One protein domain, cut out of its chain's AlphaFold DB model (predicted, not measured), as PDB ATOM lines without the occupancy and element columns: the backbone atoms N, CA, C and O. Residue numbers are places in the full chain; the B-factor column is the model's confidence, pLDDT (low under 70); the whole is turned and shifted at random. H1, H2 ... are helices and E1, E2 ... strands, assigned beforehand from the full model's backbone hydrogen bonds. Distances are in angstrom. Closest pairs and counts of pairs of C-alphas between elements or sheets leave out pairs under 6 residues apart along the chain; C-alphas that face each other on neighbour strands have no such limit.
ATOM      1  N   ALA A   3      -9.934 -21.360 -63.114       97.06
ATOM      2  CA  ALA A   3     -10.982 -20.372 -63.405       97.06
ATOM      3  C   ALA A   3     -11.154 -20.089 -64.916       97.06
ATOM      4  O   ALA A   3     -12.270 -19.909 -65.402       97.06
ATOM      5  N   TRP A   4     -10.057 -20.063 -65.682       97.44
ATOM      6  CA  TRP A   4     -10.093 -19.853 -67.135       97.44
ATOM      7  C   TRP A   4     -10.721 -21.024 -67.886       97.44
ATOM      8  O   TRP A   4     -11.472 -20.799 -68.836       97.44
ATOM      9  N   GLU A   5     -10.429 -22.251 -67.449       97.50
ATOM     10  CA  GLU A   5     -11.029 -23.480 -67.983       97.50
ATOM     11  C   GLU A   5     -12.537 -23.525 -67.711       97.50
ATOM     12  O   GLU A   5     -13.298 -23.987 -68.553       97.50
ATOM     13  N   MET A   6     -12.981 -22.943 -66.592       96.94
ATOM     14  CA  MET A   6     -14.400 -22.746 -66.277       96.94
ATOM     15  C   MET A   6     -15.047 -21.586 -67.063       96.94
ATOM     16  O   MET A   6     -16.249 -21.376 -66.970       96.94
ATOM     17  N   GLY A   7     -14.285 -20.822 -67.857       96.94
ATOM     18  CA  GLY A   7     -14.811 -19.730 -68.684       96.94
ATOM     19  C   GLY A   7     -14.771 -18.339 -68.037       96.94
ATOM     20  O   GLY A   7     -15.442 -17.424 -68.523       96.94
ATOM     21  N   ALA A   8     -14.001 -18.150 -66.961       96.88
ATOM     22  CA  ALA A   8     -13.621 -16.821 -66.479       96.88
ATOM     23  C   ALA A   8     -12.463 -16.238 -67.312       96.88
ATOM     24  O   ALA A   8     -11.744 -16.955 -68.014       96.88
ATOM     25  N   ARG A   9     -12.254 -14.922 -67.226       95.56
ATOM     26  CA  ARG A   9     -11.123 -14.213 -67.853       95.56
ATOM     27  C   ARG A   9     -10.445 -13.310 -66.831       95.56
ATOM     28  O   ARG A   9     -10.474 -12.092 -66.931       95.56
ATOM     29  N   VAL A  10      -9.890 -13.940 -65.802       96.31
ATOM     30  CA  VAL A  10      -9.166 -13.242 -64.732       96.31
ATOM     31  C   VAL A  10      -7.754 -12.873 -65.177       96.31
ATOM     32  O   VAL A  10      -7.107 -13.644 -65.887       96.31
ATOM     33  N   ILE A  11      -7.271 -11.716 -64.739       97.56
ATOM     34  CA  ILE A  11      -5.917 -11.228 -65.017       97.56
ATOM     35  C   ILE A  11      -5.129 -11.258 -63.710       97.56
ATOM     36  O   ILE A  11      -5.616 -10.800 -62.679       97.56
ATOM     37  N   VAL A  12      -3.911 -11.799 -63.755       97.56
ATOM     38  CA  VAL A  12      -2.968 -11.749 -62.634       97.56
ATOM     39  C   VAL A  12      -2.036 -10.566 -62.868       97.56
ATOM     40  O   VAL A  12      -1.308 -10.540 -63.860       97.56
ATOM     41  N   LEU A  13      -2.093  -9.575 -61.981       98.25
ATOM     42  CA  LEU A  13      -1.188  -8.427 -62.009       98.25
ATOM     43  C   LEU A  13       0.224  -8.832 -61.542       98.25
ATOM     44  O   LEU A  13       0.373  -9.871 -60.890       98.25
ATOM     45  N   PRO A  14       1.265  -8.032 -61.840       98.19
ATOM     46  CA  PRO A  14       2.604  -8.270 -61.311       98.19
ATOM     47  C   PRO A  14       2.609  -8.401 -59.784       98.19
ATOM     48  O   PRO A  14       1.949  -7.640 -59.076       98.19
ATOM     49  N   THR A  15       3.371  -9.368 -59.272       97.75
ATOM     50  CA  THR A  15       3.528  -9.588 -57.832       97.75
ATOM     51  C   THR A  15       4.184  -8.378 -57.170       97.75
ATOM     52  O   THR A  15       5.201  -7.890 -57.656       97.75
ATOM     53  N   ILE A  16       3.640  -7.934 -56.034       97.31
ATOM     54  CA  ILE A  16       4.278  -6.951 -55.151       97.31
ATOM     55  C   ILE A  16       5.156  -7.738 -54.169       97.31
ATOM     56  O   ILE A  16       4.611  -8.407 -53.291       97.31
ATOM     57  N   PRO A  17       6.497  -7.708 -54.296       96.06
ATOM     58  CA  PRO A  17       7.385  -8.591 -53.542       96.06
ATOM     59  C   PRO A  17       7.742  -8.022 -52.158       96.06
ATOM     60  O   PRO A  17       8.813  -8.302 -51.632       96.06
ATOM     61  N   PHE A  18       6.876  -7.182 -51.588       95.81
ATOM     62  CA  PHE A  18       7.156  -6.460 -50.354       95.81
ATOM     63  C   PHE A  18       6.001  -6.582 -49.362       95.81
ATOM     64  O   PHE A  18       4.853  -6.263 -49.683       95.81
ATOM     65  N   GLY A  19       6.328  -7.021 -48.148       95.75
ATOM     66  CA  GLY A  19       5.400  -7.212 -47.038       95.75
ATOM     67  C   GLY A  19       5.606  -6.204 -45.904       95.75
ATOM     68  O   GLY A  19       6.536  -5.395 -45.937       95.75
ATOM     69  N   VAL A  20       4.730  -6.266 -44.899       97.00
ATOM     70  CA  VAL A  20       4.980  -5.659 -43.587       97.00
ATOM     71  C   VAL A  20       5.797  -6.658 -42.776       97.00
ATOM     72  O   VAL A  20       5.326  -7.752 -42.466       97.00
ATOM     73  N   ASN A  21       7.027  -6.279 -42.456       95.81
ATOM     74  CA  ASN A  21       8.026  -7.095 -41.766       95.81
ATOM     75  C   ASN A  21       8.640  -6.330 -40.581       95.81
ATOM     76  O   ASN A  21       9.820  -6.459 -40.267       95.81
ATOM     77  N   THR A  22       7.861  -5.481 -39.909       94.25
ATOM     78  CA  THR A  22       8.337  -4.667 -38.776       94.25
ATOM     79  C   THR A  22       8.928  -5.522 -37.641       94.25
ATOM     80  O   THR A  22       9.941  -5.140 -37.039       94.25
ATOM     81  N   GLY A  23       8.410  -6.741 -37.451       93.69
ATOM     82  CA  GLY A  23       8.949  -7.760 -36.544       93.69
ATOM     83  C   GLY A  23      10.320  -8.339 -36.928       93.69
ATOM     84  O   GLY A  23      10.982  -8.923 -36.067       93.69
ATOM     85  N   HIS A  24      10.777  -8.145 -38.170       94.44
ATOM     86  CA  HIS A  24      12.027  -8.675 -38.740       94.44
ATOM     87  C   HIS A  24      13.102  -7.603 -38.956       94.44
ATOM     88  O   HIS A  24      14.096  -7.853 -39.628       94.44
ATOM     89  N   SER A  25      12.943  -6.414 -38.370       92.75
ATOM     90  CA  SER A  25      13.839  -5.259 -38.577       92.75
ATOM     91  C   SER A  25      15.337  -5.492 -38.309       92.75
ATOM     92  O   SER A  25      16.160  -4.680 -38.728       92.75
ATOM     93  N   ASP A  26      15.712  -6.565 -37.606       94.06
ATOM     94  CA  ASP A  26      17.099  -6.967 -37.349       94.06
ATOM     95  C   ASP A  26      17.555  -8.219 -38.124       94.06
ATOM     96  O   ASP A  26      18.641  -8.741 -37.864       94.06
ATOM     97  N   ILE A  27      16.761  -8.682 -39.091       96.06
ATOM     98  CA  ILE A  27      17.097  -9.794 -39.982       96.06
ATOM     99  C   ILE A  27      17.768  -9.252 -41.248       96.06
ATOM    100  O   ILE A  27      17.271  -8.351 -41.920       96.06
ATOM    101  N   TYR A  28      18.941  -9.796 -41.573       95.38
ATOM    102  CA  TYR A  28      19.745  -9.333 -42.702       95.38
ATOM    103  C   TYR A  28      19.014  -9.538 -44.038       95.38
ATOM    104  O   TYR A  28      18.575 -10.645 -44.334       95.38
ATOM    105  N   LEU A  29      18.948  -8.475 -44.849       95.62
ATOM    106  CA  LEU A  29      18.283  -8.407 -46.163       95.62
ATOM    107  C   LEU A  29      16.755  -8.555 -46.162       95.62
ATOM    108  O   LEU A  29      16.164  -8.503 -47.242       95.62
ATOM    109  N   ASP A  30      16.108  -8.664 -45.003       96.12
ATOM    110  CA  ASP A  30      14.658  -8.504 -44.947       96.12
ATOM    111  C   ASP A  30      14.285  -7.041 -45.244       96.12
ATOM    112  O   ASP A  30      14.864  -6.101 -44.689       96.12
ATOM    113  N   ILE A  31      13.349  -6.845 -46.176       96.19
ATOM    114  CA  ILE A  31      12.891  -5.521 -46.597       96.19
ATOM    115  C   ILE A  31      11.457  -5.323 -46.121       96.19
ATOM    116  O   ILE A  31      10.532  -6.000 -46.569       96.19
ATOM    117  N   ASN A  32      11.272  -4.336 -45.249       96.50
ATOM    118  CA  ASN A  32       9.971  -3.941 -44.730       96.50
ATOM    119  C   ASN A  32       9.369  -2.779 -45.532       96.50
ATOM    120  O   ASN A  32      10.023  -1.752 -45.736       96.50
ATOM    121  N   LEU A  33       8.081  -2.887 -45.864       96.75
ATOM    122  CA  LEU A  33       7.239  -1.727 -46.142       96.75
ATOM    123  C   LEU A  33       6.292  -1.469 -44.979       96.75
ATOM    124  O   LEU A  33       5.614  -2.366 -44.489       96.75
ATOM    125  N   ASN A  34       6.179  -0.202 -44.592       96.94
ATOM    126  CA  ASN A  34       5.176   0.196 -43.617       96.94
ATOM    127  C   ASN A  34       3.763   0.059 -44.213       96.94
ATOM    128  O   ASN A  34       3.590   0.277 -45.420       96.94
ATOM    129  N   PRO A  35       2.733  -0.184 -43.380       96.75
ATOM    130  CA  PRO A  35       1.343  -0.256 -43.830       96.75
ATOM    131  C   PRO A  35       0.918   0.934 -44.710       96.75
ATOM    132  O   PRO A  35       0.304   0.747 -45.754       96.75
ATOM    133  N   GLY A  36       1.321   2.164 -44.364       97.94
ATOM    134  CA  GLY A  36       1.007   3.355 -45.169       97.94
ATOM    135  C   GLY A  36       1.621   3.351 -46.578       97.94
ATOM    136  O   GLY A  36       1.019   3.867 -47.525       97.94
ATOM    137  N   THR A  37       2.791   2.731 -46.756       98.12
ATOM    138  CA  THR A  37       3.411   2.568 -48.080       98.12
ATOM    139  C   THR A  37       2.675   1.512 -48.896       98.12
ATOM    140  O   THR A  37       2.370   1.759 -50.060       98.12
ATOM    141  N   GLN A  38       2.318   0.374 -48.286       97.75
ATOM    142  CA  GLN A  38       1.484  -0.635 -48.951       97.75
ATOM    143  C   GLN A  38       0.125  -0.071 -49.372       97.75
ATOM    144  O   GLN A  38      -0.316  -0.316 -50.493       97.75
ATOM    145  N   TYR A  39      -0.506   0.730 -48.509       98.44
ATOM    146  CA  TYR A  39      -1.740   1.435 -48.842       98.44
ATOM    147  C   TYR A  39      -1.562   2.344 -50.059       98.44
ATOM    148  O   TYR A  39      -2.394   2.318 -50.958       98.44
ATOM    149  N   SER A  40      -0.469   3.113 -50.119       98.50
ATOM    150  CA  SER A  40      -0.199   4.012 -51.250       98.50
ATOM    151  C   SER A  40      -0.065   3.238 -52.567       98.50
ATOM    152  O   SER A  40      -0.702   3.599 -53.550       98.50
ATOM    153  N   ILE A  41       0.666   2.117 -52.558       98.31
ATOM    154  CA  ILE A  41       0.791   1.231 -53.727       98.31
ATOM    155  C   ILE A  41      -0.582   0.689 -54.148       98.31
ATOM    156  O   ILE A  41      -0.948   0.755 -55.320       98.31
ATOM    157  N   LEU A  42      -1.358   0.162 -53.196       98.38
ATOM    158  CA  LEU A  42      -2.677  -0.402 -53.483       98.38
ATOM    159  C   LEU A  42      -3.652   0.664 -54.000       98.38
ATOM    160  O   LEU A  42      -4.427   0.388 -54.914       98.38
ATOM    161  N   LYS A  43      -3.599   1.879 -53.447       98.75
ATOM    162  CA  LYS A  43      -4.415   3.014 -53.878       98.75
ATOM    163  C   LYS A  43      -4.147   3.356 -55.342       98.75
ATOM    164  O   LYS A  43      -5.110   3.483 -56.091       98.75
ATOM    165  N   ASP A  44      -2.882   3.459 -55.744       98.75
ATOM    166  CA  ASP A  44      -2.516   3.791 -57.125       98.75
ATOM    167  C   ASP A  44      -2.975   2.694 -58.103       98.75
ATOM    168  O   ASP A  44      -3.508   2.990 -59.173       98.75
ATOM    169  N   ILE A  45      -2.864   1.417 -57.711       98.56
ATOM    170  CA  ILE A  45      -3.385   0.286 -58.498       98.56
ATOM    171  C   ILE A  45      -4.906   0.387 -58.658       98.56
ATOM    172  O   ILE A  45      -5.419   0.281 -59.772       98.56
ATOM    173  N   VAL A  46      -5.632   0.599 -57.559       98.69
ATOM    174  CA  VAL A  46      -7.099   0.716 -57.575       98.69
ATOM    175  C   VAL A  46      -7.546   1.911 -58.415       98.69
ATOM    176  O   VAL A  46      -8.507   1.786 -59.167       98.69
ATOM    177  N   GLU A  47      -6.840   3.038 -58.342       98.75
ATOM    178  CA  GLU A  47      -7.136   4.235 -59.130       98.75
ATOM    179  C   GLU A  47      -7.021   3.966 -60.637       98.75
ATOM    180  O   GLU A  47      -7.935   4.300 -61.397       98.75
ATOM    181  N   VAL A  48      -5.956   3.276 -61.062       98.56
ATOM    182  CA  VAL A  48      -5.761   2.877 -62.465       98.56
ATOM    183  C   VAL A  48      -6.822   1.875 -62.918       98.56
ATOM    184  O   VAL A  48      -7.420   2.067 -63.976       98.56
ATOM    185  N   LEU A  49      -7.096   0.830 -62.129       98.56
ATOM    186  CA  LEU A  49      -8.111  -0.173 -62.473       98.56
ATOM    187  C   LEU A  49      -9.508   0.445 -62.573       98.56
ATOM    188  O   LEU A  49     -10.229   0.176 -63.532       98.56
ATOM    189  N   ASN A  50      -9.861   1.326 -61.635       98.44
ATOM    190  CA  ASN A  50     -11.130   2.044 -61.650       98.44
ATOM    191  C   ASN A  50     -11.253   2.944 -62.891       98.44
ATOM    192  O   ASN A  50     -12.312   2.978 -63.513       98.44
ATOM    193  N   HIS A  51     -10.180   3.642 -63.283       98.38
ATOM    194  CA  HIS A  51     -10.155   4.442 -64.515       98.38
ATOM    195  C   HIS A  51     -10.277   3.580 -65.784       98.38
ATOM    196  O   HIS A  51     -10.849   4.015 -66.778       98.38
ATOM    197  N   GLN A  52      -9.754   2.353 -65.757       98.38
ATOM    198  CA  GLN A  52      -9.875   1.367 -66.839       98.38
ATOM    199  C   GLN A  52     -11.196   0.583 -66.808       98.38
ATOM    200  O   GLN A  52     -11.364  -0.353 -67.586       98.38
ATOM    201  N   GLU A  53     -12.119   0.942 -65.912       97.44
ATOM    202  CA  GLU A  53     -13.420   0.288 -65.736       97.44
ATOM    203  C   GLU A  53     -13.333  -1.194 -65.317       97.44
ATOM    204  O   GLU A  53     -14.251  -1.988 -65.538       97.44
ATOM    205  N   ILE A  54     -12.234  -1.578 -64.659       97.38
ATOM    206  CA  ILE A  54     -12.046  -2.901 -64.056       97.38
ATOM    207  C   ILE A  54     -12.416  -2.811 -62.578       97.38
ATOM    208  O   ILE A  54     -11.610  -2.442 -61.728       97.38
ATOM    209  N   TYR A  55     -13.656  -3.178 -62.270       97.31
ATOM    210  CA  TYR A  55     -14.263  -2.900 -60.967       97.31
ATOM    211  C   TYR A  55     -14.110  -3.997 -59.909       97.31
ATOM    212  O   TYR A  55     -14.622  -3.846 -58.807       97.31
ATOM    213  N   LYS A  56     -13.427  -5.108 -60.202       97.88
ATOM    214  CA  LYS A  56     -13.241  -6.210 -59.245       97.88
ATOM    215  C   LYS A  56     -11.765  -6.494 -59.045       97.88
ATOM    216  O   LYS A  56     -11.069  -6.847 -59.995       97.88
ATOM    217  N   LEU A  57     -11.313  -6.397 -57.801       98.38
ATOM    218  CA  LEU A  57      -9.940  -6.678 -57.405       98.38
ATOM    219  C   LEU A  57      -9.923  -7.659 -56.232       98.38
ATOM    220  O   LEU A  57     -10.474  -7.386 -55.169       98.38
ATOM    221  N   MET A  58      -9.232  -8.782 -56.410       98.31
ATOM    222  CA  MET A  58      -8.868  -9.669 -55.308       98.31
ATOM    223  C   MET A  58      -7.387  -9.496 -54.983       98.31
ATOM    224  O   MET A  58      -6.522  -9.749 -55.820       98.31
ATOM    225  N   ILE A  59      -7.101  -9.115 -53.744       98.50
ATOM    226  CA  ILE A  59      -5.761  -9.112 -53.168       98.50
ATOM    227  C   ILE A  59      -5.445 -10.547 -52.737       98.50
ATOM    228  O   ILE A  59      -6.061 -11.087 -51.818       98.50
ATOM    229  N   PHE A  60      -4.502 -11.187 -53.422       98.06
ATOM    230  CA  PHE A  60      -4.072 -12.551 -53.115       98.06
ATOM    231  C   PHE A  60      -2.845 -12.516 -52.195       98.06
ATOM    232  O   PHE A  60      -1.707 -12.415 -52.655       98.06
ATOM    233  N   ASN A  61      -3.077 -12.540 -50.882       98.12
ATOM    234  CA  ASN A  61      -2.038 -12.379 -49.873       98.12
ATOM    235  C   ASN A  61      -1.352 -13.710 -49.532       98.12
ATOM    236  O   ASN A  61      -2.007 -14.724 -49.286       98.12
ATOM    237  N   SER A  62      -0.020 -13.670 -49.476       96.88
ATOM    238  CA  SER A  62       0.840 -14.815 -49.143       96.88
ATOM    239  C   SER A  62       1.699 -14.588 -47.899       96.88
ATOM    240  O   SER A  62       2.530 -15.430 -47.594       96.88
ATOM    241  N   HIS A  63       1.530 -13.460 -47.200       97.44
ATOM    242  CA  HIS A  63       2.345 -13.107 -46.037       97.44
ATOM    243  C   HIS A  63       1.476 -12.695 -44.851       97.44
ATOM    244  O   HIS A  63       0.671 -11.766 -44.956       97.44
ATOM    245  N   GLY A  64       1.668 -13.359 -43.711       94.69
ATOM    246  CA  GLY A  64       0.871 -13.143 -42.500       94.69
ATOM    247  C   GLY A  64       1.022 -11.763 -41.863       94.69
ATOM    248  O   GLY A  64       0.124 -11.346 -41.139       94.69
ATOM    249  N   GLY A  65       2.117 -11.046 -42.142       94.69
ATOM    250  CA  GLY A  65       2.324  -9.686 -41.637       94.69
ATOM    251  C   GLY A  65       1.447  -8.628 -42.315       94.69
ATOM    252  O   GLY A  65       1.237  -7.556 -41.753       94.69
ATOM    253  N   ASN A  66       0.905  -8.915 -43.502       97.56
ATOM    254  CA  ASN A  66       0.051  -7.969 -44.216       97.56
ATOM    255  C   ASN A  66      -1.387  -7.992 -43.670       97.56
ATOM    256  O   ASN A  66      -1.998  -9.057 -43.568       97.56
ATOM    257  N   ASP A  67      -1.976  -6.814 -43.440       96.31
ATOM    258  CA  ASP A  67      -3.410  -6.662 -43.163       96.31
ATOM    259  C   ASP A  67      -4.048  -5.645 -44.115       96.31
ATOM    260  O   ASP A  67      -3.850  -4.434 -44.014       96.31
ATOM    261  N   PHE A  68      -4.848  -6.155 -45.051       98.19
ATOM    262  CA  PHE A  68      -5.506  -5.352 -46.077       98.19
ATOM    263  C   PHE A  68      -6.911  -4.889 -45.681       98.19
ATOM    264  O   PHE A  68      -7.492  -4.062 -46.385       98.19
ATOM    265  N   LYS A  69      -7.496  -5.385 -44.578       98.25
ATOM    266  CA  LYS A  69      -8.886  -5.046 -44.221       98.25
ATOM    267  C   LYS A  69      -9.086  -3.546 -43.971       98.25
ATOM    268  O   LYS A  69     -10.102  -3.023 -44.435       98.25
ATOM    269  N   PRO A  70      -8.188  -2.822 -43.271       98.12
ATOM    270  CA  PRO A  70      -8.305  -1.369 -43.144       98.12
ATOM    271  C   PRO A  70      -8.250  -0.663 -44.505       98.12
ATOM    272  O   PRO A  70      -9.074   0.208 -44.772       98.12
ATOM    273  N   PHE A  71      -7.353  -1.098 -45.396       98.44
ATOM    274  CA  PHE A  71      -7.193  -0.491 -46.721       98.44
ATOM    275  C   PHE A  71      -8.419  -0.715 -47.601       98.44
ATOM    276  O   PHE A  71      -8.869   0.214 -48.259       98.44
ATOM    277  N   ILE A  72      -9.003  -1.916 -47.570       98.62
ATOM    278  CA  ILE A  72     -10.240  -2.227 -48.297       98.62
ATOM    279  C   ILE A  72     -11.382  -1.315 -47.843       98.62
ATOM    280  O   ILE A  72     -12.119  -0.810 -48.686       98.62
ATOM    281  N   ARG A  73     -11.522  -1.061 -46.535       98.31
ATOM    282  CA  ARG A  73     -12.564  -0.156 -46.015       98.31
ATOM    283  C   ARG A  73     -12.387   1.270 -46.528       98.31
ATOM    284  O   ARG A  73     -13.357   1.889 -46.954       98.31
ATOM    285  N   GLU A  74     -11.159   1.776 -46.502       98.56
ATOM    286  CA  GLU A  74     -10.860   3.136 -46.955       98.56
ATOM    287  C   GLU A  74     -11.004   3.283 -48.477       98.56
ATOM    288  O   GLU A  74     -11.655   4.208 -48.963       98.56
ATOM    289  N   LEU A  75     -10.451   2.340 -49.244       98.56
ATOM    290  CA  LEU A  75     -10.509   2.354 -50.705       98.56
ATOM    291  C   LEU A  75     -11.919   2.084 -51.227       98.56
ATOM    292  O   LEU A  75     -12.314   2.714 -52.201       98.56
ATOM    293  N   GLY A  76     -12.692   1.218 -50.571       97.38
ATOM    294  CA  GLY A  76     -14.094   0.983 -50.916       97.38
ATOM    295  C   GLY A  76     -14.951   2.238 -50.739       97.38
ATOM    296  O   GLY A  76     -15.769   2.545 -51.602       97.38
ATOM    297  N   LEU A  77     -14.711   3.023 -49.678       97.81
ATOM    298  CA  LEU A  77     -15.370   4.324 -49.502       97.81
ATOM    299  C   LEU A  77     -14.946   5.326 -50.588       97.81
ATOM    300  O   LEU A  77     -15.772   6.078 -51.101       97.81
ATOM    301  N   LYS A  78     -13.656   5.345 -50.936       98.38
ATOM    302  CA  LYS A  78     -13.100   6.277 -51.923       98.38
ATOM    303  C   LYS A  78     -13.504   5.946 -53.367       98.38
ATOM    304  O   LYS A  78     -13.684   6.858 -54.171       98.38
ATOM    305  N   PHE A  79     -13.634   4.665 -53.699       98.19
ATOM    306  CA  PHE A  79     -13.932   4.159 -55.038       98.19
ATOM    307  C   PHE A  79     -15.193   3.280 -54.996       98.19
ATOM    308  O   PHE A  79     -15.092   2.058 -55.071       98.19
ATOM    309  N   PRO A  80     -16.398   3.873 -54.917       96.31
ATOM    310  CA  PRO A  80     -17.636   3.141 -54.619       96.31
ATOM    311  C   PRO A  80     -18.065   2.127 -55.691       96.31
ATOM    312  O   PRO A  80     -18.922   1.291 -55.430       96.31
ATOM    313  N   LYS A  81     -17.491   2.188 -56.901       96.19
ATOM    314  CA  LYS A  81     -17.716   1.179 -57.948       96.19
ATOM    315  C   LYS A  81     -16.853  -0.072 -57.764       96.19
ATOM    316  O   LYS A  81     -17.170  -1.106 -58.341       96.19
ATOM    317  N   MET A  82     -15.754   0.025 -57.015       97.56
ATOM    318  CA  MET A  82     -14.794  -1.059 -56.849       97.56
ATOM    319  C   MET A  82     -15.285  -2.062 -55.808       97.56
ATOM    320  O   MET A  82     -15.492  -1.724 -54.645       97.56
ATOM    321  N   PHE A  83     -15.356  -3.329 -56.194       97.81
ATOM    322  CA  PHE A  83     -15.355  -4.446 -55.266       97.81
ATOM    323  C   PHE A  83     -13.917  -4.885 -55.012       97.81
ATOM    324  O   PHE A  83     -13.230  -5.364 -55.921       97.81
ATOM    325  N   ILE A  84     -13.460  -4.736 -53.770       98.19
ATOM    326  CA  ILE A  84     -12.114  -5.123 -53.351       98.19
ATOM    327  C   ILE A  84     -12.234  -6.159 -52.239       98.19
ATOM    328  O   ILE A  84     -12.845  -5.903 -51.202       98.19
ATOM    329  N   CYS A  85     -11.627  -7.324 -52.434       97.81
ATOM    330  CA  CYS A  85     -11.550  -8.368 -51.418       97.81
ATOM    331  C   CYS A  85     -10.104  -8.832 -51.221       97.81
ATOM    332  O   CYS A  85      -9.229  -8.546 -52.035       97.81
ATOM    333  N   THR A  86      -9.836  -9.542 -50.126       98.19
ATOM    334  CA  THR A  86      -8.521 -10.132 -49.849       98.19
ATOM    335  C   THR A  86      -8.667 -11.598 -49.475       98.19
ATOM    336  O   THR A  86      -9.631 -11.978 -48.810       98.19
ATOM    337  N   SER A  87      -7.696 -12.413 -49.874       97.69
ATOM    338  CA  SER A  87      -7.594 -13.821 -49.503       97.69
ATOM    339  C   SER A  87      -6.213 -14.105 -48.927       97.69
ATOM    340  O   SER A  87      -5.208 -13.780 -49.551       97.69
ATOM    341  N   ASN A  88      -6.176 -14.740 -47.758       97.31
ATOM    342  CA  ASN A  88      -4.984 -15.392 -47.227       97.31
ATOM    343  C   ASN A  88      -5.054 -16.863 -47.647       97.31
ATOM    344  O   ASN A  88      -5.708 -17.666 -46.981       97.31
ATOM    345  N   TRP A  89      -4.439 -17.226 -48.776       96.06
ATOM    346  CA  TRP A  89      -4.649 -18.558 -49.370       96.06
ATOM    347  C   TRP A  89      -4.234 -19.703 -48.441       96.06
ATOM    348  O   TRP A  89      -4.844 -20.771 -48.463       96.06
ATOM    349  N   TYR A  90      -3.240 -19.462 -47.586       95.25
ATOM    350  CA  TYR A  90      -2.731 -20.421 -46.606       95.25
ATOM    351  C   TYR A  90      -3.742 -20.747 -45.492       95.25
ATOM    352  O   TYR A  90      -3.543 -21.699 -44.743       95.25
ATOM    353  N   GLN A  91      -4.851 -20.000 -45.400       95.25
ATOM    354  CA  GLN A  91      -5.968 -20.245 -44.477       95.25
ATOM    355  C   GLN A  91      -7.187 -20.886 -45.164       95.25
ATOM    356  O   GLN A  91      -8.173 -21.187 -44.499       95.25
ATOM    357  N   ALA A  92      -7.153 -21.103 -46.485       95.12
ATOM    358  CA  ALA A  92      -8.307 -21.600 -47.244       95.12
ATOM    359  C   ALA A  92      -8.634 -23.083 -46.986       95.12
ATOM    360  O   ALA A  92      -9.686 -23.573 -47.396       95.12
ATOM    361  N   LEU A  93      -7.724 -23.815 -46.342       95.81
ATOM    362  CA  LEU A  93      -7.832 -25.241 -46.068       95.81
ATOM    363  C   LEU A  93      -7.399 -25.549 -44.639       95.81
ATOM    364  O   LEU A  93      -6.496 -24.921 -44.092       95.81
ATOM    365  N   ASP A  94      -7.989 -26.598 -44.080       95.81
ATOM    366  CA  ASP A  94      -7.488 -27.220 -42.860       95.81
ATOM    367  C   ASP A  94      -6.151 -27.922 -43.143       95.81
ATOM    368  O   ASP A  94      -6.104 -29.001 -43.744       95.81
ATOM    369  N   ARG A  95      -5.060 -27.279 -42.714       95.19
ATOM    370  CA  ARG A  95      -3.673 -27.719 -42.931       95.19
ATOM    371  C   ARG A  95      -3.368 -29.068 -42.277       95.19
ATOM    372  O   ARG A  95      -2.561 -29.819 -42.818       95.19
ATOM    373  N   SER A  96      -4.061 -29.423 -41.190       95.88
ATOM    374  CA  SER A  96      -3.842 -30.690 -40.469       95.88
ATOM    375  C   SER A  96      -4.187 -31.931 -41.304       95.88
ATOM    376  O   SER A  96      -3.731 -33.034 -41.024       95.88
ATOM    377  N   LYS A  97      -4.954 -31.762 -42.391       96.81
ATOM    378  CA  LYS A  97      -5.274 -32.833 -43.353       96.81
ATOM    379  C   LYS A  97      -4.148 -33.120 -44.354       96.81
ATOM    380  O   LYS A  97      -4.256 -34.057 -45.156       96.81
ATOM    381  N   PHE A  98      -3.108 -32.289 -44.364       97.56
ATOM    382  CA  PHE A  98      -2.020 -32.326 -45.342       97.56
ATOM    383  C   PHE A  98      -0.638 -32.406 -44.694       97.56
ATOM    384  O   PHE A  98       0.245 -33.031 -45.281       97.56
ATOM    385  N   PHE A  99      -0.475 -31.810 -43.514       97.88
ATOM    386  CA  PHE A  99       0.806 -31.665 -42.828       97.88
ATOM    387  C   PHE A  99       0.722 -32.190 -41.398       97.88
ATOM    388  O   PHE A  99      -0.337 -32.125 -40.769       97.88
ATOM    389  N   GLU A 100       1.836 -32.725 -40.908       97.00
ATOM    390  CA  GLU A 100       1.931 -33.342 -39.581       97.00
ATOM    391  C   GLU A 100       2.299 -32.305 -38.520       97.00
ATOM    392  O   GLU A 100       1.683 -32.248 -37.453       97.00
ATOM    393  N   ASN A 101       3.267 -31.450 -38.840       95.38
ATOM    394  CA  ASN A 101       3.751 -30.406 -37.960       95.38
ATOM    395  C   ASN A 101       2.983 -29.100 -38.209       95.38
ATOM    396  O   ASN A 101       2.964 -28.594 -39.336       95.38
ATOM    397  N   PRO A 102       2.364 -28.508 -37.172       93.00
ATOM    398  CA  PRO A 102       1.831 -27.162 -37.279       93.00
ATOM    399  C   PRO A 102       2.972 -26.140 -37.338       93.00
ATOM    400  O   PRO A 102       4.050 -26.341 -36.773       93.00
ATOM    401  N   GLY A 103       2.698 -25.001 -37.962       93.25
ATOM    402  CA  GLY A 103       3.636 -23.896 -38.042       93.25
ATOM    403  C   GLY A 103       3.002 -22.625 -38.583       93.25
ATOM    404  O   GLY A 103       1.818 -22.597 -38.950       93.25
ATOM    405  N   ASP A 104       3.820 -21.579 -38.600       92.06
ATOM    406  CA  ASP A 104       3.460 -20.245 -39.072       92.06
ATOM    407  C   ASP A 104       4.350 -19.778 -40.231       92.06
ATOM    408  O   ASP A 104       3.856 -19.054 -41.091       92.06
ATOM    409  N   HIS A 105       5.647 -20.113 -40.235       96.88
ATOM    410  CA  HIS A 105       6.609 -19.558 -41.193       96.88
ATOM    411  C   HIS A 105       7.803 -20.483 -41.440       96.88
ATOM    412  O   HIS A 105       8.405 -20.989 -40.492       96.88
ATOM    413  N   ALA A 106       8.166 -20.654 -42.712       97.12
ATOM    414  CA  ALA A 106       9.134 -21.629 -43.208       97.12
ATOM    415  C   ALA A 106       8.852 -23.050 -42.686       97.12
ATOM    416  O   ALA A 106       9.765 -23.846 -42.479       97.12
ATOM    417  N   ASP A 107       7.575 -23.344 -42.445       97.50
ATOM    418  CA  ASP A 107       7.105 -24.570 -41.817       97.50
ATOM    419  C   ASP A 107       6.999 -25.723 -42.830       97.50
ATOM    420  O   ASP A 107       7.437 -25.634 -43.986       97.50
ATOM    421  N   GLU A 108       6.406 -26.838 -42.398       98.44
ATOM    422  CA  GLU A 108       6.185 -28.003 -43.252       98.44
ATOM    423  C   GLU A 108       5.394 -27.659 -44.525       98.44
ATOM    424  O   GLU A 108       5.700 -28.188 -45.599       98.44
ATOM    425  N   MET A 109       4.405 -26.763 -44.435       98.25
ATOM    426  CA  MET A 109       3.556 -26.378 -45.562       98.25
ATOM    427  C   MET A 109       4.325 -25.546 -46.586       98.25
ATOM    428  O   MET A 109       4.332 -25.900 -47.772       98.25
ATOM    429  N   GLU A 110       4.962 -24.456 -46.153       98.31
ATOM    430  CA  GLU A 110       5.704 -23.567 -47.056       98.31
ATOM    431  C   GLU A 110       6.866 -24.312 -47.721       98.31
ATOM    432  O   GLU A 110       7.037 -24.246 -48.943       98.31
ATOM    433  N   THR A 111       7.596 -25.117 -46.944       98.62
ATOM    434  CA  THR A 111       8.707 -25.927 -47.456       98.62
ATOM    435  C   THR A 111       8.215 -26.972 -48.460       98.62
ATOM    436  O   THR A 111       8.781 -27.091 -49.547       98.62
ATOM    437  N   SER A 112       7.123 -27.689 -48.162       98.75
ATOM    438  CA  SER A 112       6.545 -28.680 -49.085       98.75
ATOM    439  C   SER A 112       6.107 -28.050 -50.408       98.75
ATOM    440  O   SER A 112       6.374 -28.595 -51.481       98.75
ATOM    441  N   LEU A 113       5.461 -26.880 -50.354       98.56
ATOM    442  CA  LEU A 113       5.054 -26.136 -51.547       98.56
ATOM    443  C   LEU A 113       6.254 -25.709 -52.392       98.56
ATOM    444  O   LEU A 113       6.226 -25.880 -53.613       98.56
ATOM    445  N   MET A 114       7.323 -25.217 -51.763       98.62
ATOM    446  CA  MET A 114       8.544 -24.837 -52.475       98.62
ATOM    447  C   MET A 114       9.256 -26.044 -53.090       98.62
ATOM    448  O   MET A 114       9.659 -25.972 -54.248       98.62
ATOM    449  N   LEU A 115       9.319 -27.184 -52.394       98.75
ATOM    450  CA  LEU A 115       9.844 -28.440 -52.954       98.75
ATOM    451  C   LEU A 115       9.062 -28.919 -54.186       98.75
ATOM    452  O   LEU A 115       9.622 -29.571 -55.068       98.75
ATOM    453  N   TYR A 116       7.765 -28.612 -54.254       98.81
ATOM    454  CA  TYR A 116       6.939 -28.924 -55.416       98.81
ATOM    455  C   TYR A 116       7.123 -27.932 -56.568       98.81
ATOM    456  O   TYR A 116       7.303 -28.355 -57.711       98.81
ATOM    457  N   LEU A 117       7.078 -26.630 -56.282       98.44
ATOM    458  CA  LEU A 117       7.039 -25.582 -57.305       98.44
ATOM    459  C   LEU A 117       8.424 -25.183 -57.820       98.44
ATOM    460  O   LEU A 117       8.576 -24.901 -59.012       98.44
ATOM    461  N   LYS A 118       9.397 -25.087 -56.909       98.50
ATOM    462  CA  LYS A 118      10.738 -24.525 -57.119       98.50
ATOM    463  C   LYS A 118      11.781 -25.222 -56.228       98.50
ATOM    464  O   LYS A 118      12.410 -24.558 -55.400       98.50
ATOM    465  N   PRO A 119      11.965 -26.552 -56.353       98.19
ATOM    466  CA  PRO A 119      12.900 -27.302 -55.510       98.19
ATOM    467  C   PRO A 119      14.334 -26.762 -55.564       98.19
ATOM    468  O   PRO A 119      15.056 -26.854 -54.580       98.19
ATOM    469  N   GLU A 120      14.736 -26.156 -56.681       98.44
ATOM    470  CA  GLU A 120      16.048 -25.535 -56.870       98.44
ATOM    471  C   GLU A 120      16.314 -24.324 -55.960       98.44
ATOM    472  O   GLU A 120      17.468 -23.930 -55.796       98.44
ATOM    473  N   LEU A 121      15.267 -23.735 -55.369       98.31
ATOM    474  CA  LEU A 121      15.369 -22.616 -54.426       98.31
ATOM    475  C   LEU A 121      15.387 -23.070 -52.960       98.31
ATOM    476  O   LEU A 121      15.570 -22.242 -52.070       98.31
ATOM    477  N   VAL A 122      15.198 -24.366 -52.694       98.38
ATOM    478  CA  VAL A 122      15.214 -24.929 -51.339       98.38
ATOM    479  C   VAL A 122      16.602 -25.498 -51.059       98.38
ATOM    480  O   VAL A 122      17.132 -26.301 -51.826       98.38
ATOM    481  N   LEU A 123      17.213 -25.082 -49.949       98.00
ATOM    482  CA  LEU A 123      18.503 -25.627 -49.521       98.00
ATOM    483  C   LEU A 123      18.398 -27.136 -49.213       98.00
ATOM    484  O   LEU A 123      17.309 -27.616 -48.893       98.00
ATOM    485  N   PRO A 124      19.514 -27.891 -49.244       97.69
ATOM    486  CA  PRO A 124      19.537 -29.282 -48.791       97.69
ATOM    487  C   PRO A 124      18.973 -29.448 -47.375       97.69
ATOM    488  O   PRO A 124      19.142 -28.562 -46.531       97.69
ATOM    489  N   LYS A 125      18.329 -30.591 -47.116       97.25
ATOM    490  CA  LYS A 125      17.559 -30.856 -45.891       97.25
ATOM    491  C   LYS A 125      18.379 -30.714 -44.608       97.25
ATOM    492  O   LYS A 125      17.866 -30.265 -43.589       97.25
ATOM    493  N   GLU A 126      19.672 -31.011 -44.670       97.25
ATOM    494  CA  GLU A 126      20.611 -30.906 -43.547       97.25
ATOM    495  C   GLU A 126      20.832 -29.456 -43.083       97.25
ATOM    496  O   GLU A 126      21.395 -29.229 -42.014       97.25
ATOM    497  N   LYS A 127      20.420 -28.467 -43.890       97.19
ATOM    498  CA  LYS A 127      20.494 -27.036 -43.569       97.19
ATOM    499  C   LYS A 127      19.172 -26.454 -43.074       97.19
ATOM    500  O   LYS A 127      19.126 -25.260 -42.788       97.19
ATOM    501  N   TRP A 128      18.098 -27.241 -43.031       97.69
ATOM    502  CA  TRP A 128      16.810 -26.745 -42.558       97.69
ATOM    503  C   TRP A 128      16.865 -26.525 -41.047       97.69
ATOM    504  O   TRP A 128      17.382 -27.365 -40.309       97.69
ATOM    505  N   GLY A 129      16.345 -25.379 -40.608       96.25
ATOM    506  CA  GLY A 129      16.227 -25.045 -39.193       96.25
ATOM    507  C   GLY A 129      15.291 -25.995 -38.442       96.25
ATOM    508  O   GLY A 129      14.555 -26.783 -39.039       96.25
ATOM    509  N   GLU A 130      15.312 -25.904 -37.116       96.31
ATOM    510  CA  GLU A 130      14.398 -26.660 -36.253       96.31
ATOM    511  C   GLU A 130      13.019 -25.988 -36.163       96.31
ATOM    512  O   GLU A 130      12.063 -26.609 -35.703       96.31
ATOM    513  N   GLY A 131      12.920 -24.700 -36.527       96.50
ATOM    514  CA  GLY A 131      11.666 -23.943 -36.498       96.50
ATOM    515  C   GLY A 131      11.092 -23.757 -35.090       96.50
ATOM    516  O   GLY A 131       9.891 -23.545 -34.915       96.50
ATOM    517  N   LYS A 132      11.931 -23.875 -34.051       97.00
ATOM    518  CA  LYS A 132      11.498 -23.769 -32.654       97.00
ATOM    519  C   LYS A 132      11.119 -22.338 -32.301       97.00
ATOM    520  O   LYS A 132      11.946 -21.428 -32.346       97.00
ATOM    521  N   GLU A 133       9.892 -22.179 -31.821       96.00
ATOM    522  CA  GLU A 133       9.354 -20.896 -31.382       96.00
ATOM    523  C   GLU A 133       9.439 -20.713 -29.861       96.00
ATOM    524  O   GLU A 133       9.113 -21.604 -29.071       96.00
ATOM    525  N   ARG A 134       9.796 -19.501 -29.433       96.88
ATOM    526  CA  ARG A 134       9.613 -19.024 -28.063       96.88
ATOM    527  C   ARG A 134       8.323 -18.216 -27.977       96.88
ATOM    528  O   ARG A 134       8.175 -17.190 -28.634       96.88
ATOM    529  N   LYS A 135       7.422 -18.664 -27.111       95.88
ATOM    530  CA  LYS A 135       6.134 -18.020 -26.834       95.88
ATOM    531  C   LYS A 135       6.276 -16.817 -25.896       95.88
ATOM    532  O   LYS A 135       7.252 -16.698 -25.147       95.88
ATOM    533  N   PHE A 136       5.276 -15.936 -25.892       96.56
ATOM    534  CA  PHE A 136       5.205 -14.842 -24.925       96.56
ATOM    535  C   PHE A 136       5.115 -15.390 -23.496       96.56
ATOM    536  O   PHE A 136       4.384 -16.342 -23.226       96.56
ATOM    537  N   LYS A 137       5.816 -14.746 -22.553       96.75
ATOM    538  CA  LYS A 137       5.745 -15.104 -21.122       96.75
ATOM    539  C   LYS A 137       4.358 -14.854 -20.527       96.75
ATOM    540  O   LYS A 137       3.906 -15.610 -19.673       96.75
ATOM    541  N   ILE A 138       3.703 -13.779 -20.959       97.25
ATOM    542  CA  ILE A 138       2.325 -13.471 -20.583       97.25
ATOM    543  C   ILE A 138       1.421 -14.347 -21.453       97.25
ATOM    544  O   ILE A 138       1.342 -14.137 -22.662       97.25
ATOM    545  N   LYS A 139       0.767 -15.337 -20.837       96.31
ATOM    546  CA  LYS A 139       0.042 -16.401 -21.549       96.31
ATOM    547  C   LYS A 139      -1.002 -15.873 -22.531       96.31
ATOM    548  O   LYS A 139      -1.031 -16.373 -23.648       96.31
ATOM    549  N   SER A 140      -1.749 -14.834 -22.158       97.25
ATOM    550  CA  SER A 140      -2.824 -14.270 -22.980       97.25
ATOM    551  C   SER A 140      -2.361 -13.711 -24.327       97.25
ATOM    552  O   SER A 140      -3.145 -13.709 -25.259       97.25
ATOM    553  N   PHE A 141      -1.093 -13.304 -24.482       96.31
ATOM    554  CA  PHE A 141      -0.557 -12.905 -25.797       96.31
ATOM    555  C   PHE A 141      -0.309 -14.092 -26.745       96.31
ATOM    556  O   PHE A 141       0.106 -13.892 -27.881       96.31
ATOM    557  N   ASN A 142      -0.506 -15.328 -26.280       94.06
ATOM    558  CA  ASN A 142      -0.482 -16.527 -27.119       94.06
ATOM    559  C   ASN A 142      -1.902 -17.035 -27.434       94.06
ATOM    560  O   ASN A 142      -2.039 -18.145 -27.941       94.06
ATOM    561  N   GLU A 143      -2.936 -16.266 -27.085       94.25
ATOM    562  CA  GLU A 143      -4.340 -16.541 -27.396       94.25
ATOM    563  C   GLU A 143      -4.818 -15.584 -28.501       94.25
ATOM    564  O   GLU A 143      -4.356 -14.447 -28.586       94.25
ATOM    565  N   ASP A 144      -5.781 -16.006 -29.321       91.06
ATOM    566  CA  ASP A 144      -6.157 -15.285 -30.553       91.06
ATOM    567  C   ASP A 144      -6.824 -13.911 -30.331       91.06
ATOM    568  O   ASP A 144      -6.924 -13.110 -31.260       91.06
ATOM    569  N   TRP A 145      -7.311 -13.618 -29.118       95.50
ATOM    570  CA  TRP A 145      -8.046 -12.380 -28.815       95.50
ATOM    571  C   TRP A 145      -7.147 -11.198 -28.431       95.50
ATOM    572  O   TRP A 145      -7.622 -10.060 -28.399       95.50
ATOM    573  N   LEU A 146      -5.867 -11.448 -28.129       95.62
ATOM    574  CA  LEU A 146      -4.910 -10.423 -27.724       95.62
ATOM    575  C   LEU A 146      -3.656 -10.500 -28.590       95.62
ATOM    576  O   LEU A 146      -2.913 -11.475 -28.562       95.62
ATOM    577  N   TRP A 147      -3.390  -9.422 -29.320       95.25
ATOM    578  CA  TRP A 147      -2.316  -9.383 -30.300       95.25
ATOM    579  C   TRP A 147      -1.184  -8.438 -29.884       95.25
ATOM    580  O   TRP A 147      -1.419  -7.324 -29.416       95.25
ATOM    581  N   ALA A 148       0.054  -8.881 -30.102       95.06
ATOM    582  CA  ALA A 148       1.247  -8.046 -30.118       95.06
ATOM    583  C   ALA A 148       2.199  -8.543 -31.206       95.06
ATOM    584  O   ALA A 148       2.283  -9.742 -31.477       95.06
ATOM    585  N   GLU A 149       2.955  -7.621 -31.794       94.38
ATOM    586  CA  GLU A 149       3.982  -7.977 -32.764       94.38
ATOM    587  C   GLU A 149       5.074  -8.846 -32.121       94.38
ATOM    588  O   GLU A 149       5.599  -8.545 -31.043       94.38
ATOM    589  N   ARG A 150       5.449  -9.930 -32.809       94.12
ATOM    590  CA  ARG A 150       6.600 -10.750 -32.432       94.12
ATOM    591  C   ARG A 150       7.868 -10.115 -32.999       94.12
ATOM    592  O   ARG A 150       7.933  -9.824 -34.187       94.12
ATOM    593  N   LYS A 151       8.908  -9.972 -32.175       95.12
ATOM    594  CA  LYS A 151      10.259  -9.675 -32.668       95.12
ATOM    595  C   LYS A 151      10.940 -10.980 -33.077       95.12
ATOM    596  O   LYS A 151      11.260 -11.790 -32.203       95.12
ATOM    597  N   TRP A 152      11.165 -11.186 -34.374       94.56
ATOM    598  CA  TRP A 152      11.542 -12.487 -34.940       94.56
ATOM    599  C   TRP A 152      12.825 -13.058 -34.336       94.56
ATOM    600  O   TRP A 152      12.827 -14.191 -33.854       94.56
ATOM    601  N   SER A 153      13.865 -12.232 -34.206       95.06
ATOM    602  CA  SER A 153      15.143 -12.608 -33.582       95.06
ATOM    603  C   SER A 153      15.046 -12.998 -32.098       95.06
ATOM    604  O   SER A 153      16.001 -13.512 -31.514       95.06
ATOM    605  N   LYS A 154      13.912 -12.719 -31.438       96.38
ATOM    606  CA  LYS A 154      13.653 -13.105 -30.043       96.38
ATOM    607  C   LYS A 154      12.827 -14.376 -29.925       96.38
ATOM    608  O   LYS A 154      12.942 -15.045 -28.897       96.38
ATOM    609  N   ILE A 155      12.009 -14.691 -30.928       96.50
ATOM    610  CA  ILE A 155      11.128 -15.863 -30.908       96.50
ATOM    611  C   ILE A 155      11.741 -17.076 -31.602       96.50
ATOM    612  O   ILE A 155      11.389 -18.192 -31.246       96.50
ATOM    613  N   SER A 156      12.665 -16.882 -32.538       96.56
ATOM    614  CA  SER A 156      13.287 -17.960 -33.300       96.56
ATOM    615  C   SER A 156      14.784 -17.706 -33.459       96.56
ATOM    616  O   SER A 156      15.229 -16.559 -33.541       96.56
ATOM    617  N   ASN A 157      15.568 -18.786 -33.466       94.75
ATOM    618  CA  ASN A 157      17.010 -18.721 -33.709       94.75
ATOM    619  C   ASN A 157      17.349 -18.800 -35.209       94.75
ATOM    620  O   ASN A 157      18.407 -18.327 -35.612       94.75
ATOM    621  N   ASP A 158      16.477 -19.411 -36.013       95.00
ATOM    622  CA  ASP A 158      16.678 -19.693 -37.441       95.00
ATOM    623  C   ASP A 158      15.676 -18.945 -38.334       95.00
ATOM    624  O   ASP A 158      15.622 -19.179 -39.537       95.00
ATOM    625  N   THR A 159      14.905 -18.022 -37.743       95.44
ATOM    626  CA  THR A 159      13.780 -17.262 -38.321       95.44
ATOM    627  C   THR A 159      12.529 -18.078 -38.654       95.44
ATOM    628  O   THR A 159      11.459 -17.482 -38.783       95.44
ATOM    629  N   GLY A 160      12.618 -19.411 -38.690       96.94
ATOM    630  CA  GLY A 160      11.483 -20.308 -38.885       96.94
ATOM    631  C   GLY A 160      10.622 -20.455 -37.630       96.94
ATOM    632  O   GLY A 160      11.096 -20.313 -36.498       96.94
ATOM    633  N   VAL A 161       9.337 -20.736 -37.840       97.06
ATOM    634  CA  VAL A 161       8.329 -21.011 -36.809       97.06
ATOM    635  C   VAL A 161       7.477 -22.185 -37.294       97.06
ATOM    636  O   VAL A 161       6.560 -22.008 -38.095       97.06
ATOM    637  N   GLY A 162       7.778 -23.381 -36.789       97.25
ATOM    638  CA  GLY A 162       7.240 -24.664 -37.252       97.25
ATOM    639  C   GLY A 162       8.333 -25.549 -37.851       97.25
ATOM    640  O   GLY A 162       9.161 -25.071 -38.619       97.25
ATOM    641  N   ASP A 163       8.345 -26.832 -37.493       97.94
ATOM    642  CA  ASP A 163       9.372 -27.792 -37.917       97.94
ATOM    643  C   ASP A 163       9.128 -28.274 -39.370       97.94
ATOM    644  O   ASP A 163       8.136 -28.975 -39.618       97.94
ATOM    645  N   PRO A 164      10.023 -27.963 -40.334       98.12
ATOM    646  CA  PRO A 164       9.855 -28.336 -41.736       98.12
ATOM    647  C   PRO A 164      10.336 -29.756 -42.068       98.12
ATOM    648  O   PRO A 164      10.238 -30.176 -43.219       98.12
ATOM    649  N   GLN A 165      10.881 -30.525 -41.119       97.69
ATOM    650  CA  GLN A 165      11.577 -31.789 -41.407       97.69
ATOM    651  C   GLN A 165      10.687 -32.864 -42.046       97.69
ATOM    652  O   GLN A 165      11.198 -33.759 -42.728       97.69
ATOM    653  N   MET A 166       9.366 -32.769 -41.886       98.00
ATOM    654  CA  MET A 166       8.393 -33.674 -42.509       98.00
ATOM    655  C   MET A 166       7.886 -33.189 -43.875       98.00
ATOM    656  O   MET A 166       7.009 -33.831 -44.465       98.00
ATOM    657  N   ALA A 167       8.443 -32.094 -44.402       98.50
ATOM    658  CA  ALA A 167       8.067 -31.543 -45.693       98.50
ATOM    659  C   ALA A 167       8.478 -32.469 -46.839       98.50
ATOM    660  O   ALA A 167       9.600 -32.985 -46.884       98.50
ATOM    661  N   THR A 168       7.573 -32.646 -47.802       98.62
ATOM    662  CA  THR A 168       7.842 -33.416 -49.019       98.62
ATOM    663  C   THR A 168       7.216 -32.758 -50.238       98.62
ATOM    664  O   THR A 168       6.234 -32.014 -50.150       98.62
ATOM    665  N   LYS A 169       7.763 -33.076 -51.412       98.69
ATOM    666  CA  LYS A 169       7.214 -32.636 -52.696       98.69
ATOM    667  C   LYS A 169       5.765 -33.099 -52.878       98.69
ATOM    668  O   LYS A 169       4.934 -32.340 -53.368       98.69
ATOM    669  N   GLU A 170       5.451 -34.322 -52.465       98.75
ATOM    670  CA  GLU A 170       4.127 -34.933 -52.612       98.75
ATOM    671  C   GLU A 170       3.080 -34.223 -51.743       98.75
ATOM    672  O   GLU A 170       1.962 -33.973 -52.202       98.75
ATOM    673  N   LYS A 171       3.443 -33.845 -50.506       98.62
ATOM    674  CA  LYS A 171       2.586 -33.018 -49.640       98.62
ATOM    675  C   LYS A 171       2.320 -31.657 -50.284       98.62
ATOM    676  O   LYS A 171       1.168 -31.220 -50.341       98.62
ATOM    677  N   GLY A 172       3.361 -31.044 -50.852       98.62
ATOM    678  CA  GLY A 172       3.277 -29.780 -51.582       98.62
ATOM    679  C   GLY A 172       2.338 -29.856 -52.778       98.62
ATOM    680  O   GLY A 172       1.435 -29.033 -52.904       98.62
ATOM    681  N   GLU A 173       2.485 -30.883 -53.616       98.75
ATOM    682  CA  GLU A 173       1.615 -31.115 -54.772       98.75
ATOM    683  C   GLU A 173       0.152 -31.303 -54.355       98.75
ATOM    684  O   GLU A 173      -0.756 -30.702 -54.942       98.75
ATOM    685  N   LYS A 174      -0.092 -32.134 -53.332       98.62
ATOM    686  CA  LYS A 174      -1.441 -32.422 -52.832       98.62
ATOM    687  C   LYS A 174      -2.117 -31.153 -52.312       98.62
ATOM    688  O   LYS A 174      -3.271 -30.894 -52.664       98.62
ATOM    689  N   PHE A 175      -1.406 -30.359 -51.511       98.44
ATOM    690  CA  PHE A 175      -1.931 -29.101 -50.984       98.44
ATOM    691  C   PHE A 175      -2.133 -28.065 -52.097       98.44
ATOM    692  O   PHE A 175      -3.205 -27.468 -52.182       98.44
ATOM    693  N   PHE A 176      -1.164 -27.916 -53.009       98.44
ATOM    694  CA  PHE A 176      -1.249 -27.005 -54.156       98.44
ATOM    695  C   PHE A 176      -2.490 -27.277 -55.018       98.44
ATOM    696  O   PHE A 176      -3.260 -26.364 -55.326       98.44
ATOM    697  N   LYS A 177      -2.748 -28.541 -55.374       98.31
ATOM    698  CA  LYS A 177      -3.950 -28.922 -56.140       98.31
ATOM    699  C   LYS A 177      -5.240 -28.597 -55.387       98.31
ATOM    700  O   LYS A 177      -6.194 -28.103 -55.984       98.31
ATOM    701  N   ALA A 178      -5.274 -28.856 -54.080       98.25
ATOM    702  CA  ALA A 178      -6.446 -28.569 -53.260       98.25
ATOM    703  C   ALA A 178      -6.725 -27.059 -53.161       98.25
ATOM    704  O   ALA A 178      -7.855 -26.632 -53.405       98.25
ATOM    705  N   VAL A 179      -5.705 -26.244 -52.863       97.88
ATOM    706  CA  VAL A 179      -5.884 -24.795 -52.692       97.88
ATOM    707  C   VAL A 179      -6.215 -24.118 -54.021       97.88
ATOM    708  O   VAL A 179      -7.141 -23.314 -54.086       97.88
ATOM    709  N   THR A 180      -5.550 -24.503 -55.116       97.81
ATOM    710  CA  THR A 180      -5.837 -23.934 -56.444       97.81
ATOM    711  C   THR A 180      -7.248 -24.252 -56.923       97.81
ATOM    712  O   THR A 180      -7.851 -23.413 -57.588       97.81
ATOM    713  N   LYS A 181      -7.815 -25.410 -56.556       98.06
ATOM    714  CA  LYS A 181      -9.218 -25.735 -56.848       98.06
ATOM    715  C   LYS A 181     -10.184 -24.771 -56.157       98.06
ATOM    716  O   LYS A 181     -11.106 -24.286 -56.806       98.06
ATOM    717  N   ILE A 182      -9.954 -24.467 -54.877       97.56
ATOM    718  CA  ILE A 182     -10.780 -23.512 -54.119       97.56
ATOM    719  C   ILE A 182     -10.635 -22.106 -54.696       97.56
ATOM    720  O   ILE A 182     -11.629 -21.477 -55.043       97.56
ATOM    721  N   ILE A 183      -9.400 -21.630 -54.862       97.62
ATOM    722  CA  ILE A 183      -9.143 -20.281 -55.383       97.62
ATOM    723  C   ILE A 183      -9.673 -20.134 -56.815       97.62
ATOM    724  O   ILE A 183     -10.266 -19.114 -57.150       97.62
ATOM    725  N   GLY A 184      -9.522 -21.164 -57.651       97.81
ATOM    726  CA  GLY A 184     -10.069 -21.195 -59.005       97.81
ATOM    727  C   GLY A 184     -11.593 -21.067 -59.036       97.81
ATOM    728  O   GLY A 184     -12.106 -20.304 -59.851       97.81
ATOM    729  N   ALA A 185     -12.295 -21.756 -58.132       97.75
ATOM    730  CA  ALA A 185     -13.746 -21.638 -57.999       97.75
ATOM    731  C   ALA A 185     -14.161 -20.226 -57.559       97.75
ATOM    732  O   ALA A 185     -14.960 -19.595 -58.241       97.75
ATOM    733  N   VAL A 186     -13.531 -19.671 -56.515       96.69
ATOM    734  CA  VAL A 186     -13.844 -18.309 -56.040       96.69
ATOM    735  C   VAL A 186     -13.597 -17.263 -57.132       96.69
ATOM    736  O   VAL A 186     -14.410 -16.365 -57.328       96.69
ATOM    737  N   LEU A 187     -12.487 -17.369 -57.870       97.50
ATOM    738  CA  LEU A 187     -12.189 -16.465 -58.985       97.50
ATOM    739  C   LEU A 187     -13.210 -16.590 -60.123       97.50
ATOM    740  O   LEU A 187     -13.537 -15.587 -60.761       97.50
ATOM    741  N   TYR A 188     -13.711 -17.799 -60.385       97.62
ATOM    742  CA  TYR A 188     -14.792 -18.013 -61.340       97.62
ATOM    743  C   TYR A 188     -16.088 -17.352 -60.862       97.62
ATOM    744  O   TYR A 188     -16.624 -16.516 -61.592       97.62
ATOM    745  N   ASP A 189     -16.531 -17.636 -59.638       95.88
ATOM    746  CA  ASP A 189     -17.772 -17.092 -59.075       95.88
ATOM    747  C   ASP A 189     -17.729 -15.561 -59.024       95.88
ATOM    748  O   ASP A 189     -18.630 -14.890 -59.530       95.88
ATOM    749  N   LEU A 190     -16.615 -14.989 -58.554       95.38
ATOM    750  CA  LEU A 190     -16.406 -13.541 -58.535       95.38
ATOM    751  C   LEU A 190     -16.463 -12.930 -59.943       95.38
ATOM    752  O   LEU A 190     -16.960 -11.815 -60.119       95.38
ATOM    753  N   SER A 191     -15.977 -13.639 -60.967       95.44
ATOM    754  CA  SER A 191     -16.058 -13.160 -62.352       95.44
ATOM    755  C   SER A 191     -17.494 -13.129 -62.885       95.44
ATOM    756  O   SER A 191     -17.799 -12.269 -63.711       95.44
ATOM    757  N   LYS A 192     -18.365 -14.031 -62.411       94.12
ATOM    758  CA  LYS A 192     -19.756 -14.174 -62.869       94.12
ATOM    759  C   LYS A 192     -20.751 -13.332 -62.083       94.12
ATOM    760  O   LYS A 192     -21.726 -12.892 -62.680       94.12
ATOM    761  N   ALA A 193     -20.496 -13.081 -60.802       93.50
ATOM    762  CA  ALA A 193     -21.364 -12.256 -59.969       93.50
ATOM    763  C   ALA A 193     -21.538 -10.853 -60.570       93.50
ATOM    764  O   ALA A 193     -20.566 -10.255 -61.032       93.50
TER     765      ALA A 193
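What this domain is: This is residues 3 to 193 of the 200 residues of the protein "Creatininase family protein" of Bacteroidaceae bacterium (UniProt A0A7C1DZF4). A small two-stranded parallel sheet, E1 and E2, has H1 and H2 side by side over one face and the last part of the long helix H6 over the other. H6 runs from there toward a far end made of H3, E3 and long loops, and H3 packs across its beginning; the short helices H4 and H5 lie in the loops, and residues 142 to 147 stick out. The 191 printed residues include six named helices and three named strands, in the order H1 E1 H2 E2 E3 H3 H4 H5 H6; the class is mostly helix, though under half of the residues are in named elements. The whole is compact, with a radius of gyration of the C-alphas of 18.4 A and spans of 50 by 37 by 31 A.

Where its parts are: The printed part begins at Ala 3, C-alpha at (-10.982, -20.372, -63.405), and residues 3 to 34 hold no named element. H1 is residues 35 to 51, 24.1 A long, from C-alpha 35 at (1.343, -0.256, -43.830). E1 is residues 56 to 61, 15.9 A; H2 is 69 to 78, 14.3 A; E2 is 83 to 88, 17.1 A. E3 is residues 103 to 105, H3 is 108 to 117, 14.3 A, H4 is 139 to 142 and H5 is 152 to 155. H6, residues 169 to 192, is 34.2 A long and ends with C-alpha 192 at (-19.756, -14.174, -62.869).

How they stand to each other: E1 and E2 are parallel neighbours at 18 degrees, with N 59 and O 85 at 2.8 A and N 87 and O 59 at 2.9 A, within hydrogen-bond range. E1, H2 and E2 form a strand-helix-strand unit, two parallel neighbour strands with a helix between them along the chain, and its crossover is right-handed. The closest C-alphas of H2 and E2 are those of Ile 72 and Ile 84, 6.1 A apart. H1, with residues 39 to 46 alone, only just touches H2, with 3 pairs of C-alphas within 8 A, the closest those of Tyr 39 and Phe 71 at 6.2 A; they run the same way at a steep tilt of 40 degrees. E1 and H6 are near each other, with 7 pairs of C-alphas within 10 A. H6 touches H3 with residues 169 to 176 alone, about perpendicular at 82 degrees; the closest C-alphas are those of Leu 113 and Gly 172, 4.1 A apart. E3 pairs with no named strand, but is paired antiparallel with residues 161 to 162. H4 and H5 are apart and touch no helix. In H1, H2, H3 and H6 every O i to N i+4 pair is within hydrogen-bond range; H4 and H5 are too short for such a pair.

The domain as a whole: The C-alphas of Pro 80 and Glu 126, the two farthest apart, are 52.4 A apart. The printed part has no cut. The links E2 to E3, H3 to H4 and H5 to H6 are long. The mean pLDDT of the printed part is 97.0, and no printed residue is under 70.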